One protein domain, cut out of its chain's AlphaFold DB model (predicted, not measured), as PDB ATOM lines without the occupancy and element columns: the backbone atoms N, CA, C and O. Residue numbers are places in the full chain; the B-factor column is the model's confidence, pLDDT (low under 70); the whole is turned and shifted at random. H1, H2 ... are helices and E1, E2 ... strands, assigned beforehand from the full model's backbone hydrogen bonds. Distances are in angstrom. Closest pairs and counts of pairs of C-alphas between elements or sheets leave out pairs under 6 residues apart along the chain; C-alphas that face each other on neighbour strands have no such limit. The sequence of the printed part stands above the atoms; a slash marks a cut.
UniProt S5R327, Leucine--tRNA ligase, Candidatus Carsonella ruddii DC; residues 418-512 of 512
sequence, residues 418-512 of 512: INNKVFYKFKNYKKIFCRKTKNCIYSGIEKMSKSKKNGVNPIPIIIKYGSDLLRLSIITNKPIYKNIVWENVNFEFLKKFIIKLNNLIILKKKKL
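AT A GLANCE: This is residues 418 to 512 of the 512 residues of the protein "Leucine--tRNA ligase" of Candidatus Carsonella ruddii DC (UniProt S5R327). A strongly twisted sheet of three strands makes one end of a long, narrow model, two short helices, H1 and H2, make a corner farther along, and a long helix, H3, runs out to the other end, where residues 499 to 512 stick out free. The long loop between H2 and H3 folds back beside the sheet, its residues 484 to 485 pairing briefly with residues 418 to 419 of E1. The printed part has 95 residues, with three named strands and then three named helices in the order E1 E2 E3 H1 H2 H3; the sheet runs E2 E1 E3, all antiparallel, and the class is mixed, helices and strands. The whole is only just loose, close to extended, with a radius of gyration of the C-alphas of 18.5 A, and spans 71 by 27 by 17 A.

IN THESE COORDINATES: Find C-alpha 418 at (123.152, 143.334, 103.145); from there E1 runs 28.0 A through residues 418 to 427. E2 holds residues 430 to 434, and E3 holds residues 441 to 447, 17.2 A long. Look next for H1, residues 458 to 465, which begins with C-alpha 458 at (123.550, 135.015, 112.453), and for H2, residues 467 to 476, 14.4 A long. H3, residues 491 to 510, runs 28.8 A and ends with C-alpha 510 at (110.623, 151.049, 142.061).

HOW THE PARTS SIT: Start at E1, the inner strand. E1 and E2 form a hairpin, antiparallel at 136 degrees, with N 432 and O 425 2.8 A apart, within hydrogen-bond range. On its other side E1 is antiparallel to E3 at 146 degrees, with N 441 and O 424 2.7 A apart, also within range. H1, H2 and H3 are not on the sheet. H1 and H2 touch, about perpendicular at 78 degrees, the closest C-alphas being those of Ile 462 and Leu 470, 6.6 A apart. H3 touches H2 with residues 491 to 495 alone, the closest C-alphas being those of Leu 469 and Leu 494 at 6.7 A; they run opposite ways at a steep tilt of 68 degrees, only just short of about perpendicular. In H1, H2 and H3 every O i to N i+4 pair is within hydrogen-bond range.

THE WHOLE: The C-alphas of Asn 428 and Leu 512, the two farthest apart, are 71.2 A apart; without residues 499 to 512 the body spans 50 by 28 by 17 A. The printed part has no cut, and Leu 512 is the chain's last residue. The link from H2 to H3, residues 477 to 490, is long. The mean pLDDT of the printed part is 89.0, and residues 511 to 512 are under 70.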
ATOM      1  N   ILE A 418     122.068 143.299 102.167       94.44
ATOM      2  CA  ILE A 418     123.152 143.334 103.145       94.44
ATOM      3  C   ILE A 418     124.419 142.946 102.393       94.44
ATOM      4  O   ILE A 418     124.506 141.857 101.815       94.44
ATOM      5  N   ASN A 419     125.367 143.869 102.375       95.62
ATOM      6  CA  ASN A 419     126.638 143.758 101.694       95.62
ATOM      7  C   ASN A 419     127.741 143.400 102.686       95.62
ATOM      8  O   ASN A 419     127.679 143.750 103.865       95.62
ATOM      9  N   ASN A 420     128.757 142.707 102.189       95.88
ATOM     10  CA  ASN A 420     129.944 142.355 102.948       95.88
ATOM     11  C   ASN A 420     131.169 142.291 102.031       95.88
ATOM     12  O   ASN A 420     131.024 142.121 100.815       95.88
ATOM     13  N   LYS A 421     132.361 142.379 102.623       95.38
ATOM     14  CA  LYS A 421     133.627 142.209 101.906       95.38
ATOM     15  C   LYS A 421     133.688 140.848 101.209       95.38
ATOM     16  O   LYS A 421     133.314 139.821 101.778       95.38
ATOM     17  N   VAL A 422     134.159 140.851  99.967       95.00
ATOM     18  CA  VAL A 422     134.355 139.660  99.139       95.00
ATOM     19  C   VAL A 422     135.843 139.399  98.990       95.00
ATOM     20  O   VAL A 422     136.617 140.320  98.746       95.00
ATOM     21  N   PHE A 423     136.223 138.129  99.104       95.00
ATOM     22  CA  PHE A 423     137.599 137.682  98.950       95.00
ATOM     23  C   PHE A 423     137.674 136.532  97.948       95.00
ATOM     24  O   PHE A 423     136.742 135.726  97.827       95.00
ATOM     25  N   TYR A 424     138.783 136.440  97.227       93.44
ATOM     26  CA  TYR A 424     139.050 135.358  96.285       93.44
ATOM     27  C   TYR A 424     140.509 134.924  96.334       93.44
ATOM     28  O   TYR A 424     141.366 135.626  96.850       93.44
ATOM     29  N   LYS A 425     140.790 133.761  95.765       92.69
ATOM     30  CA  LYS A 425     142.144 133.297  95.480       92.69
ATOM     31  C   LYS A 425     142.190 132.671  94.097       92.69
ATOM     32  O   LYS A 425     141.156 132.210  93.601       92.69
ATOM     33  N   PHE A 426     143.365 132.641  93.489       89.44
ATOM     34  CA  PHE A 426     143.574 131.894  92.258       89.44
ATOM     35  C   PHE A 426     143.905 130.436  92.584       89.44
ATOM     36  O   PHE A 426     144.672 130.148  93.499       89.44
ATOM     37  N   LYS A 427     143.282 129.507  91.858       86.62
ATOM     38  CA  LYS A 427     143.687 128.098  91.811       86.62
ATOM     39  C   LYS A 427     143.626 127.664  90.352       86.62
ATOM     40  O   LYS A 427     142.565 127.792  89.742       86.62
ATOM     41  N   ASN A 428     144.746 127.202  89.802       85.62
ATOM     42  CA  ASN A 428     144.896 126.826  88.390       85.62
ATOM     43  C   ASN A 428     144.385 127.939  87.453       85.62
ATOM     44  O   ASN A 428     143.474 127.716  86.657       85.62
ATOM     45  N   TYR A 429     144.880 129.169  87.649       82.56
ATOM     46  CA  TYR A 429     144.488 130.383  86.907       82.56
ATOM     47  C   TYR A 429     142.994 130.768  86.977       82.56
ATOM     48  O   TYR A 429     142.562 131.731  86.348       82.56
ATOM     49  N   LYS A 430     142.179 130.079  87.788       81.44
ATOM     50  CA  LYS A 430     140.755 130.392  87.982       81.44
ATOM     51  C   LYS A 430     140.516 131.136  89.291       81.44
ATOM     52  O   LYS A 430     140.989 130.728  90.352       81.44
ATOM     53  N   LYS A 431     139.713 132.204  89.221       85.00
ATOM     54  CA  LYS A 431     139.245 132.977  90.381       85.00
ATOM     55  C   LYS A 431     138.246 132.151  91.198       85.00
ATOM     56  O   LYS A 431     137.157 131.838  90.723       85.00
ATOM     57  N   ILE A 432     138.585 131.831  92.448       87.44
ATOM     58  CA  ILE A 432     137.724 131.087  93.378       87.44
ATOM     59  C   ILE A 432     137.446 131.934  94.619       87.44
ATOM     60  O   ILE A 432     138.363 132.310  95.345       87.44
ATOM     61  N   PHE A 433     136.168 132.177  94.921       90.00
ATOM     62  CA  PHE A 433     135.776 132.900  96.133       90.00
ATOM     63  C   PHE A 433     136.100 132.114  97.416       90.00
ATOM     64  O   PHE A 433     135.897 130.892  97.511       90.00
ATOM     65  N   CYS A 434     136.565 132.833  98.435       87.75
ATOM     66  CA  CYS A 434     136.967 132.307  99.737       87.75
ATOM     67  C   CYS A 434     136.465 133.197 100.883       87.75
ATOM     68  O   CYS A 434     136.035 134.330 100.682       87.75
ATOM     69  N   ARG A 435     136.493 132.651 102.104       89.06
ATOM     70  CA  ARG A 435     136.403 133.471 103.321       89.06
ATOM     71  C   ARG A 435     137.748 134.168 103.535       89.06
ATOM     72  O   ARG A 435     138.752 133.681 103.023       89.06
ATOM     73  N   LYS A 436     137.764 135.270 104.289       87.62
ATOM     74  CA  LYS A 436     138.995 135.996 104.634       87.62
ATOM     75  C   LYS A 436     140.006 135.032 105.279       87.62
ATOM     76  O   LYS A 436     139.747 134.509 106.357       87.62
ATOM     77  N   THR A 437     141.124 134.803 104.599       87.19
ATOM     78  CA  THR A 437     142.304 134.052 105.065       87.19
ATOM     79  C   THR A 437     143.556 134.767 104.560       87.19
ATOM     80  O   THR A 437     143.433 135.540 103.611       87.19
ATOM     81  N   LYS A 438     144.742 134.485 105.123       83.44
ATOM     82  CA  LYS A 438     146.008 135.127 104.707       83.44
ATOM     83  C   LYS A 438     146.230 135.080 103.179       83.44
ATOM     84  O   LYS A 438     146.568 136.089 102.584       83.44
ATOM     85  N   ASN A 439     145.885 133.966 102.527       88.44
ATOM     86  CA  ASN A 439     146.140 133.747 101.091       88.44
ATOM     87  C   ASN A 439     144.992 134.210 100.164       88.44
ATOM     88  O   ASN A 439     144.844 133.692  99.055       88.44
ATOM     89  N   CYS A 440     144.101 135.088 100.631       92.44
ATOM     90  CA  CYS A 440     142.941 135.542  99.865       92.44
ATOM     91  C   CYS A 440     142.988 137.049  99.599       92.44
ATOM     92  O   CYS A 440     143.128 137.849 100.518       92.44
ATOM     93  N   ILE A 441     142.777 137.420  98.339       94.19
ATOM     94  CA  ILE A 441     142.801 138.785  97.817       94.19
ATOM     95  C   ILE A 441     141.421 139.424  97.988       94.19
ATOM     96  O   ILE A 441     140.384 138.802  97.725       94.19
ATOM     97  N   TYR A 442     141.401 140.676  98.438       94.44
ATOM     98  CA  TYR A 442     140.186 141.472  98.573       94.44
ATOM     99  C   TYR A 442     139.635 141.895  97.201       94.44
ATOM    100  O   TYR A 442     140.378 142.336  96.336       94.44
ATOM    101  N   SER A 443     138.319 141.759  96.997       92.25
ATOM    102  CA  SER A 443     137.644 142.071  95.724       92.25
ATOM    103  C   SER A 443     136.695 143.269  95.792       92.25
ATOM    104  O   SER A 443     136.106 143.598  94.766       92.25
ATOM    105  N   GLY A 444     136.459 143.848  96.972       94.06
ATOM    106  CA  GLY A 444     135.445 144.889  97.176       94.06
ATOM    107  C   GLY A 444     134.293 144.484  98.106       94.06
ATOM    108  O   GLY A 444     134.303 143.422  98.738       94.06
ATOM    109  N   ILE A 445     133.284 145.357  98.205       95.06
ATOM    110  CA  ILE A 445     132.060 145.158  98.996       95.06
ATOM    111  C   ILE A 445     130.905 144.829  98.056       95.06
ATOM    112  O   ILE A 445     130.519 145.634  97.214       95.06
ATOM    113  N   GLU A 446     130.289 143.667  98.245       93.50
ATOM    114  CA  GLU A 446     129.177 143.226  97.404       93.50
ATOM    115  C   GLU A 446     128.078 142.568  98.240       93.50
ATOM    116  O   GLU A 446     128.272 142.239  99.413       93.50
ATOM    117  N   LYS A 447     126.907 142.331  97.633       93.00
ATOM    118  CA  LYS A 447     125.798 141.634  98.299       93.00
ATOM    119  C   LYS A 447     126.235 140.275  98.850       93.00
ATOM    120  O   LYS A 447     126.973 139.536  98.190       93.00
ATOM    121  N   MET A 448     125.737 139.921 100.033       93.31
ATOM    122  CA  MET A 448     125.938 138.589 100.596       93.31
ATOM    123  C   MET A 448     125.338 137.521  99.676       93.31
ATOM    124  O   MET A 448     124.169 137.595  99.301       93.31
ATOM    125  N   SER A 449     126.130 136.507  99.336       87.44
ATOM    126  CA  SER A 449     125.660 135.328  98.618       87.44
ATOM    127  C   SER A 449     126.428 134.077  99.036       87.44
ATOM    128  O   SER A 449     127.580 134.125  99.474       87.44
ATOM    129  N   LYS A 450     125.790 132.913  98.867       83.00
ATOM    130  CA  LYS A 450     126.439 131.616  99.114       83.00
ATOM    131  C   LYS A 450     127.615 131.387  98.152       83.00
ATOM    132  O   LYS A 450     128.663 130.922  98.586       83.00
ATOM    133  N   SER A 451     127.470 131.781  96.882       81.88
ATOM    134  CA  SER A 451     128.502 131.622  95.845       81.88
ATOM    135  C   SER A 451     129.784 132.412  96.128       81.88
ATOM    136  O   SER A 451     130.872 131.919  95.850       81.88
ATOM    137  N   LYS A 452     129.667 133.599  96.735       88.50
ATOM    138  CA  LYS A 452     130.803 134.473  97.069       88.50
ATOM    139  C   LYS A 452     131.413 134.181  98.439       88.50
ATOM    140  O   LYS A 452     132.400 134.801  98.810       88.50
ATOM    141  N   LYS A 453     130.820 133.260  99.212       89.31
ATOM    142  CA  LYS A 453     131.232 132.892 100.582       89.31
ATOM    143  C   LYS A 453     131.377 134.080 101.552       89.31
ATOM    144  O   LYS A 453     131.998 133.933 102.600       89.31
ATOM    145  N   ASN A 454     130.743 135.213 101.251       93.12
ATOM    146  CA  ASN A 454     130.745 136.436 102.060       93.12
ATOM    147  C   ASN A 454     129.518 136.551 102.989       93.12
ATOM    148  O   ASN A 454     129.358 137.548 103.692       93.12
ATOM    149  N   GLY A 455     128.629 135.551 102.991       92.75
ATOM    150  CA  GLY A 455     127.457 135.518 103.864       92.75
ATOM    151  C   GLY A 455     127.830 135.349 105.338       92.75
ATOM    152  O   GLY A 455     128.484 134.374 105.709       92.75
ATOM    153  N   VAL A 456     127.364 136.270 106.182       94.19
ATOM    154  CA  VAL A 456     127.575 136.223 107.636       94.19
ATOM    155  C   VAL A 456     126.499 135.364 108.293       94.19
ATOM    156  O   VAL A 456     125.307 135.581 108.069       94.19
ATOM    157  N   ASN A 457     126.919 134.381 109.090       94.06
ATOM    158  CA  ASN A 457     126.025 133.525 109.872       94.06
ATOM    159  C   ASN A 457     125.451 134.327 111.058       94.06
ATOM    160  O   ASN A 457     126.241 134.926 111.784       94.06
ATOM    161  N   PRO A 458     124.126 134.329 111.298       95.31
ATOM    162  CA  PRO A 458     123.550 135.015 112.453       95.31
ATOM    163  C   PRO A 458     123.939 134.409 113.807       95.31
ATOM    164  O   PRO A 458     123.974 135.139 114.789       95.31
ATOM    165  N   ILE A 459     124.238 133.104 113.888       94.75
ATOM    166  CA  ILE A 459     124.414 132.418 115.184       94.75
ATOM    167  C   ILE A 459     125.524 133.047 116.047       94.75
ATOM    168  O   ILE A 459     125.222 133.398 117.184       94.75
ATOM    169  N   PRO A 460     126.766 133.261 115.558       94.31
ATOM    170  CA  PRO A 460     127.813 133.869 116.385       94.31
ATOM    171  C   PRO A 460     127.449 135.269 116.899       94.31
ATOM    172  O   PRO A 460     127.825 135.640 118.005       94.31
ATOM    173  N   ILE A 461     126.677 136.035 116.121       93.31
ATOM    174  CA  ILE A 461     126.209 137.370 116.518       93.31
ATOM    175  C   ILE A 461     125.173 137.253 117.637       93.31
ATOM    176  O   ILE A 461     125.235 138.005 118.602       93.31
ATOM    177  N   ILE A 462     124.250 136.294 117.531       93.25
ATOM    178  CA  ILE A 462     123.239 136.028 118.562       93.25
ATOM    179  C   ILE A 462     123.898 135.548 119.855       93.25
ATOM    180  O   ILE A 462     123.494 135.988 120.922       93.25
ATOM    181  N   ILE A 463     124.920 134.691 119.777       91.94
ATOM    182  CA  ILE A 463     125.670 134.246 120.961       91.94
ATOM    183  C   ILE A 463     126.354 135.440 121.639       91.94
ATOM    184  O   ILE A 463     126.293 135.564 122.857       91.94
ATOM    185  N   LYS A 464     126.963 136.342 120.859       91.44
ATOM    186  CA  LYS A 464     127.705 137.490 121.399       91.44
ATOM    187  C   LYS A 464     126.811 138.622 121.923       91.44
ATOM    188  O   LYS A 464     127.109 139.197 122.962       91.44
ATOM    189  N   TYR A 465     125.753 138.977 121.196       89.50
ATOM    190  CA  TYR A 465     124.948 140.181 121.465       89.50
ATOM    191  C   TYR A 465     123.473 139.887 121.768       89.50
ATOM    192  O   TYR A 465     122.746 140.766 122.218       89.50
ATOM    193  N   GLY A 466     122.994 138.671 121.537       90.50
ATOM    194  CA  GLY A 466     121.580 138.331 121.660       90.50
ATOM    195  C   GLY A 466     120.764 138.619 120.396       90.50
ATOM    196  O   GLY A 466     121.150 139.377 119.502       90.50
ATOM    197  N   SER A 467     119.602 137.970 120.321       93.06
ATOM    198  CA  SER A 467     118.713 138.026 119.154       93.06
ATOM    199  C   SER A 467     118.100 139.412 118.945       93.06
ATOM    200  O   SER A 467     118.091 139.918 117.823       93.06
ATOM    201  N   ASP A 468     117.667 140.073 120.018       90.75
ATOM    202  CA  ASP A 468     117.006 141.377 119.924       90.75
ATOM    203  C   ASP A 468     117.945 142.464 119.398       90.75
ATOM    204  O   ASP A 468     117.539 143.247 118.542       90.75
ATOM    205  N   LEU A 469     119.221 142.465 119.806       92.06
ATOM    206  CA  LEU A 469     120.212 143.393 119.254       92.06
ATOM    207  C   LEU A 469     120.478 143.135 117.769       92.06
ATOM    208  O   LEU A 469     120.547 144.086 116.987       92.06
ATOM    209  N   LEU A 470     120.562 141.869 117.343       93.75
ATOM    210  CA  LEU A 470     120.660 141.540 115.919       93.75
ATOM    211  C   LEU A 470     119.441 142.070 115.148       93.75
ATOM    212  O   LEU A 470     119.603 142.741 114.129       93.75
ATOM    213  N   ARG A 471     118.224 141.809 115.630       94.12
ATOM    214  CA  ARG A 471     116.980 142.253 114.984       94.12
ATOM    215  C   ARG A 471     116.872 143.776 114.931       94.12
ATOM    216  O   ARG A 471     116.545 144.321 113.879       94.12
ATOM    217  N   LEU A 472     117.200 144.458 116.027       92.00
ATOM    218  CA  LEU A 472     117.195 145.915 116.107       92.00
ATOM    219  C   LEU A 472     118.210 146.514 115.132       92.00
ATOM    220  O   LEU A 472     117.881 147.447 114.401       92.00
ATOM    221  N   SER A 473     119.408 145.932 115.033       92.25
ATOM    222  CA  SER A 473     120.425 146.384 114.076       92.25
ATOM    223  C   SER A 473     119.929 146.301 112.630       92.25
ATOM    224  O   SER A 473     120.165 147.195 111.821       92.25
ATOM    225  N   ILE A 474     119.166 145.264 112.293       92.31
ATOM    226  CA  ILE A 474     118.662 145.050 110.937       92.31
ATOM    227  C   ILE A 474     117.684 146.148 110.498       92.31
ATOM    228  O   ILE A 474     117.666 146.502 109.315       92.31
ATOM    229  N   ILE A 475     116.883 146.682 111.425       90.12
ATOM    230  CA  ILE A 475     115.842 147.675 111.123       90.12
ATOM    231  C   ILE A 475     116.287 149.126 111.344       90.12
ATOM    232  O   ILE A 475     115.719 150.016 110.722       90.12
ATOM    233  N   THR A 476     117.297 149.373 112.184       89.88
ATOM    234  CA  THR A 476     117.723 150.737 112.564       89.88
ATOM    235  C   THR A 476     118.885 151.285 111.737       89.88
ATOM    236  O   THR A 476     118.947 152.487 111.513       89.88
ATOM    237  N   ASN A 477     119.788 150.436 111.230       87.69
ATOM    238  CA  ASN A 477     121.013 150.909 110.564       87.69
ATOM    239  C   ASN A 477     120.759 151.781 109.324       87.69
ATOM    240  O   ASN A 477     121.463 152.758 109.076       87.69
ATOM    241  N   LYS A 478     119.799 151.385 108.483       91.31
ATOM    242  CA  LYS A 478     119.428 152.097 107.253       91.31
ATOM    243  C   LYS A 478     117.949 151.860 106.942       91.31
ATOM    244  O   LYS A 478     117.442 150.777 107.248       91.31
ATOM    245  N   PRO A 479     117.293 152.790 106.218       92.06
ATOM    246  CA  PRO A 479     115.970 152.560 105.649       92.06
ATOM    247  C   PRO A 479     115.879 151.217 104.914       92.06
ATOM    248  O   PRO A 479     116.841 150.778 104.275       92.06
ATOM    249  N   ILE A 480     114.706 150.582 104.964       91.12
ATOM    250  CA  ILE A 480     114.480 149.205 104.490       91.12
ATOM    251  C   ILE A 480     114.955 148.991 103.047       91.12
ATOM    252  O   ILE A 480     115.563 147.969 102.745       91.12
ATOM    253  N   TYR A 481     114.730 149.966 102.166       89.00
ATOM    254  CA  TYR A 481     115.086 149.907 100.744       89.00
ATOM    255  C   TYR A 481     116.568 150.205 100.450       89.00
ATOM    256  O   TYR A 481     117.022 149.985  99.325       89.00
ATOM    257  N   LYS A 482     117.338 150.712 101.427       92.25
ATOM    258  CA  LYS A 482     118.773 151.002 101.279       92.25
ATOM    259  C   LYS A 482     119.625 149.787 101.649       92.25
ATOM    260  O   LYS A 482     119.275 148.983 102.521       92.25
ATOM    261  N   ASN A 483     120.766 149.668 100.976       93.75
ATOM    262  CA  ASN A 483     121.749 148.632 101.274       93.75
ATOM    263  C   ASN A 483     122.436 148.918 102.619       93.75
ATOM    264  O   ASN A 483     122.683 150.075 102.953       93.75
ATOM    265  N   ILE A 484     122.763 147.864 103.364       93.81
ATOM    266  CA  ILE A 484     123.546 147.923 104.603       93.81
ATOM    267  C   ILE A 484     124.917 147.316 104.313       93.81
ATOM    268  O   ILE A 484     124.988 146.193 103.820       93.81
ATOM    269  N   VAL A 485     125.998 148.022 104.632       94.69
ATOM    270  CA  VAL A 485     127.344 147.433 104.688       94.69
ATOM    271  C   VAL A 485     127.521 146.859 106.087       94.69
ATOM    272  O   VAL A 485     127.498 147.607 107.058       94.69
ATOM    273  N   TRP A 486     127.622 145.533 106.194       92.88
ATOM    274  CA  TRP A 486     127.522 144.849 107.485       92.88
ATOM    275  C   TRP A 486     128.632 145.220 108.475       92.88
ATOM    276  O   TRP A 486     128.378 145.301 109.670       92.88
ATOM    277  N   GLU A 487     129.847 145.471 107.997       87.75
ATOM    278  CA  GLU A 487     130.972 145.837 108.869       87.75
ATOM    279  C   GLU A 487     130.767 147.171 109.594       87.75
ATOM    280  O   GLU A 487     131.345 147.376 110.654       87.75
ATOM    281  N   ASN A 488     129.901 148.043 109.071       87.19
ATOM    282  CA  ASN A 488     129.639 149.360 109.650       87.19
ATOM    283  C   ASN A 488     128.558 149.310 110.744       87.19
ATOM    284  O   ASN A 488     128.139 150.351 111.249       87.19
ATOM    285  N   VAL A 489     128.044 148.123 111.079       87.88
ATOM    286  CA  VAL A 489     126.992 147.966 112.084       87.88
ATOM    287  C   VAL A 489     127.585 148.088 113.485       87.88
ATOM    288  O   VAL A 489     128.323 147.213 113.940       87.88
ATOM    289  N   ASN A 490     127.209 149.154 114.193       87.62
ATOM    290  CA  ASN A 490     127.649 149.410 115.561       87.62
ATOM    291  C   ASN A 490     126.661 148.825 116.586       87.62
ATOM    292  O   ASN A 490     125.586 149.376 116.831       87.62
ATOM    293  N   PHE A 491     127.037 147.703 117.202       89.12
ATOM    294  CA  PHE A 491     126.238 147.053 118.245       89.12
ATOM    295  C   PHE A 491     126.295 147.768 119.600       89.12
ATOM    296  O   PHE A 491     125.345 147.648 120.376       89.12
ATOM    297  N   GLU A 492     127.356 148.524 119.890       87.94
ATOM    298  CA  GLU A 492     127.566 149.129 121.208       87.94
ATOM    299  C   GLU A 492     126.548 150.242 121.472       87.94
ATOM    300  O   GLU A 492     125.968 150.325 122.554       87.94
ATOM    301  N   PHE A 493     126.240 151.038 120.445       87.56
ATOM    302  CA  PHE A 493     125.187 152.049 120.517       87.56
ATOM    303  C   PHE A 493     123.812 151.428 120.815       87.56
ATOM    304  O   PHE A 493     123.105 151.859 121.727       87.56
ATOM    305  N   LEU A 494     123.447 150.364 120.093       88.62
ATOM    306  CA  LEU A 494     122.170 149.668 120.286       88.62
ATOM    307  C   LEU A 494     122.083 149.008 121.667       88.62
ATOM    308  O   LEU A 494     121.029 149.012 122.301       88.62
ATOM    309  N   LYS A 495     123.202 148.472 122.158       87.81
ATOM    310  CA  LYS A 495     123.310 147.914 123.506       87.81
ATOM    311  C   LYS A 495     123.079 148.990 124.566       87.81
ATOM    312  O   LYS A 495     122.260 148.769 125.458       87.81
ATOM    313  N   LYS A 496     123.717 150.162 124.443       89.50
ATOM    314  CA  LYS A 496     123.480 151.316 125.333       89.50
ATOM    315  C   LYS A 496     122.009 151.737 125.330       89.50
ATOM    316  O   LYS A 496     121.439 151.939 126.399       89.50
ATOM    317  N   PHE A 497     121.371 151.787 124.158       87.88
ATOM    318  CA  PHE A 497     119.942 152.088 124.035       87.88
ATOM    319  C   PHE A 497     119.061 151.094 124.813       87.88
ATOM    320  O   PHE A 497     118.230 151.509 125.620       87.88
ATOM    321  N   ILE A 498     119.273 149.783 124.639       85.88
ATOM    322  CA  ILE A 498     118.502 148.756 125.360       85.88
ATOM    323  C   ILE A 498     118.757 148.817 126.872       85.88
ATOM    324  O   ILE A 498     117.824 148.651 127.658       85.88
ATOM    325  N   ILE A 499     119.998 149.058 127.302       86.69
ATOM    326  CA  ILE A 499     120.330 149.213 128.726       86.69
ATOM    327  C   ILE A 499     119.601 150.424 129.315       86.69
ATOM    328  O   ILE A 499     118.957 150.285 130.351       86.69
ATOM    329  N   LYS A 500     119.622 151.575 128.630       89.94
ATOM    330  CA  LYS A 500     118.895 152.779 129.060       89.94
ATOM    331  C   LYS A 500     117.400 152.498 129.215       89.94
ATOM    332  O   LYS A 500     116.820 152.831 130.244       89.94
ATOM    333  N   LEU A 501     116.790 151.832 128.235       87.88
ATOM    334  CA  LEU A 501     115.369 151.483 128.265       87.88
ATOM    335  C   LEU A 501     115.035 150.529 129.424       87.88
ATOM    336  O   LEU A 501     114.049 150.735 130.127       87.88
ATOM    337  N   ASN A 502     115.888 149.535 129.687       83.56
ATOM    338  CA  ASN A 502     115.733 148.650 130.843       83.56
ATOM    339  C   ASN A 502     115.829 149.405 132.172       83.56
ATOM    340  O   ASN A 502     115.009 149.173 133.056       83.56
ATOM    341  N   ASN A 503     116.803 150.305 132.312       86.50
ATOM    342  CA  ASN A 503     116.983 151.086 133.534       86.50
ATOM    343  C   ASN A 503     115.763 151.975 133.802       86.50
ATOM    344  O   ASN A 503     115.283 152.010 134.929       86.50
ATOM    345  N   LEU A 504     115.197 152.605 132.766       89.00
ATOM    346  CA  LEU A 504     113.961 153.389 132.886       89.00
ATOM    347  C   LEU A 504     112.775 152.541 133.370       89.00
ATOM    348  O   LEU A 504     112.023 152.977 134.240       89.00
ATOM    349  N   ILE A 505     112.619 151.315 132.856       86.50
ATOM    350  CA  ILE A 505     111.560 150.397 133.306       86.50
ATOM    351  C   ILE A 505     111.765 149.993 134.771       86.50
ATOM    352  O   ILE A 505     110.800 149.961 135.534       86.50
ATOM    353  N   ILE A 506     113.002 149.681 135.166       82.88
ATOM    354  CA  ILE A 506     113.338 149.300 136.545       82.88
ATOM    355  C   ILE A 506     113.054 150.457 137.503       82.88
ATOM    356  O   ILE A 506     112.426 150.242 138.535       82.88
ATOM    357  N   LEU A 507     113.462 151.678 137.149       83.19
ATOM    358  CA  LEU A 507     113.204 152.873 137.953       83.19
ATOM    359  C   LEU A 507     111.704 153.135 138.108       83.19
ATOM    360  O   LEU A 507     111.246 153.381 139.217       83.19
ATOM    361  N   LYS A 508     110.921 153.010 137.027       79.69
ATOM    362  CA  LYS A 508     109.461 153.172 137.095       79.69
ATOM    363  C   LYS A 508     108.802 152.133 138.007       79.69
ATOM    364  O   LYS A 508     107.870 152.471 138.717       79.69
ATOM    365  N   LYS A 509     109.296 150.891 138.011       73.00
ATOM    366  CA  LYS A 509     108.806 149.820 138.896       73.00
ATOM    367  C   LYS A 509     109.215 149.956 140.358       73.00
ATOM    368  O   LYS A 509     108.634 149.268 141.171       73.00
ATOM    369  N   LYS A 510     110.250 150.737 140.672       70.31
ATOM    370  CA  LYS A 510     110.623 151.049 142.061       70.31
ATOM    371  C   LYS A 510     109.824 152.227 142.630       70.31
ATOM    372  O   LYS A 510     109.855 152.434 143.832       70.31
ATOM    373  N   LYS A 511     109.188 153.022 141.761       62.44
ATOM    374  CA  LYS A 511     108.325 154.160 142.121       62.44
ATOM    375  C   LYS A 511     106.830 153.802 142.189       62.44
ATOM    376  O   LYS A 511     106.048 154.644 142.607       62.44
ATOM    377  N   LEU A 512     106.456 152.616 141.710       50.25
ATOM    378  CA  LEU A 512     105.140 151.983 141.846       50.25
ATOM    379  C   LEU A 512     105.270 150.885 142.893       50.25
ATOM    380  O   LEU A 512     104.268 150.632 143.586       50.25
TER     381      LEU A 512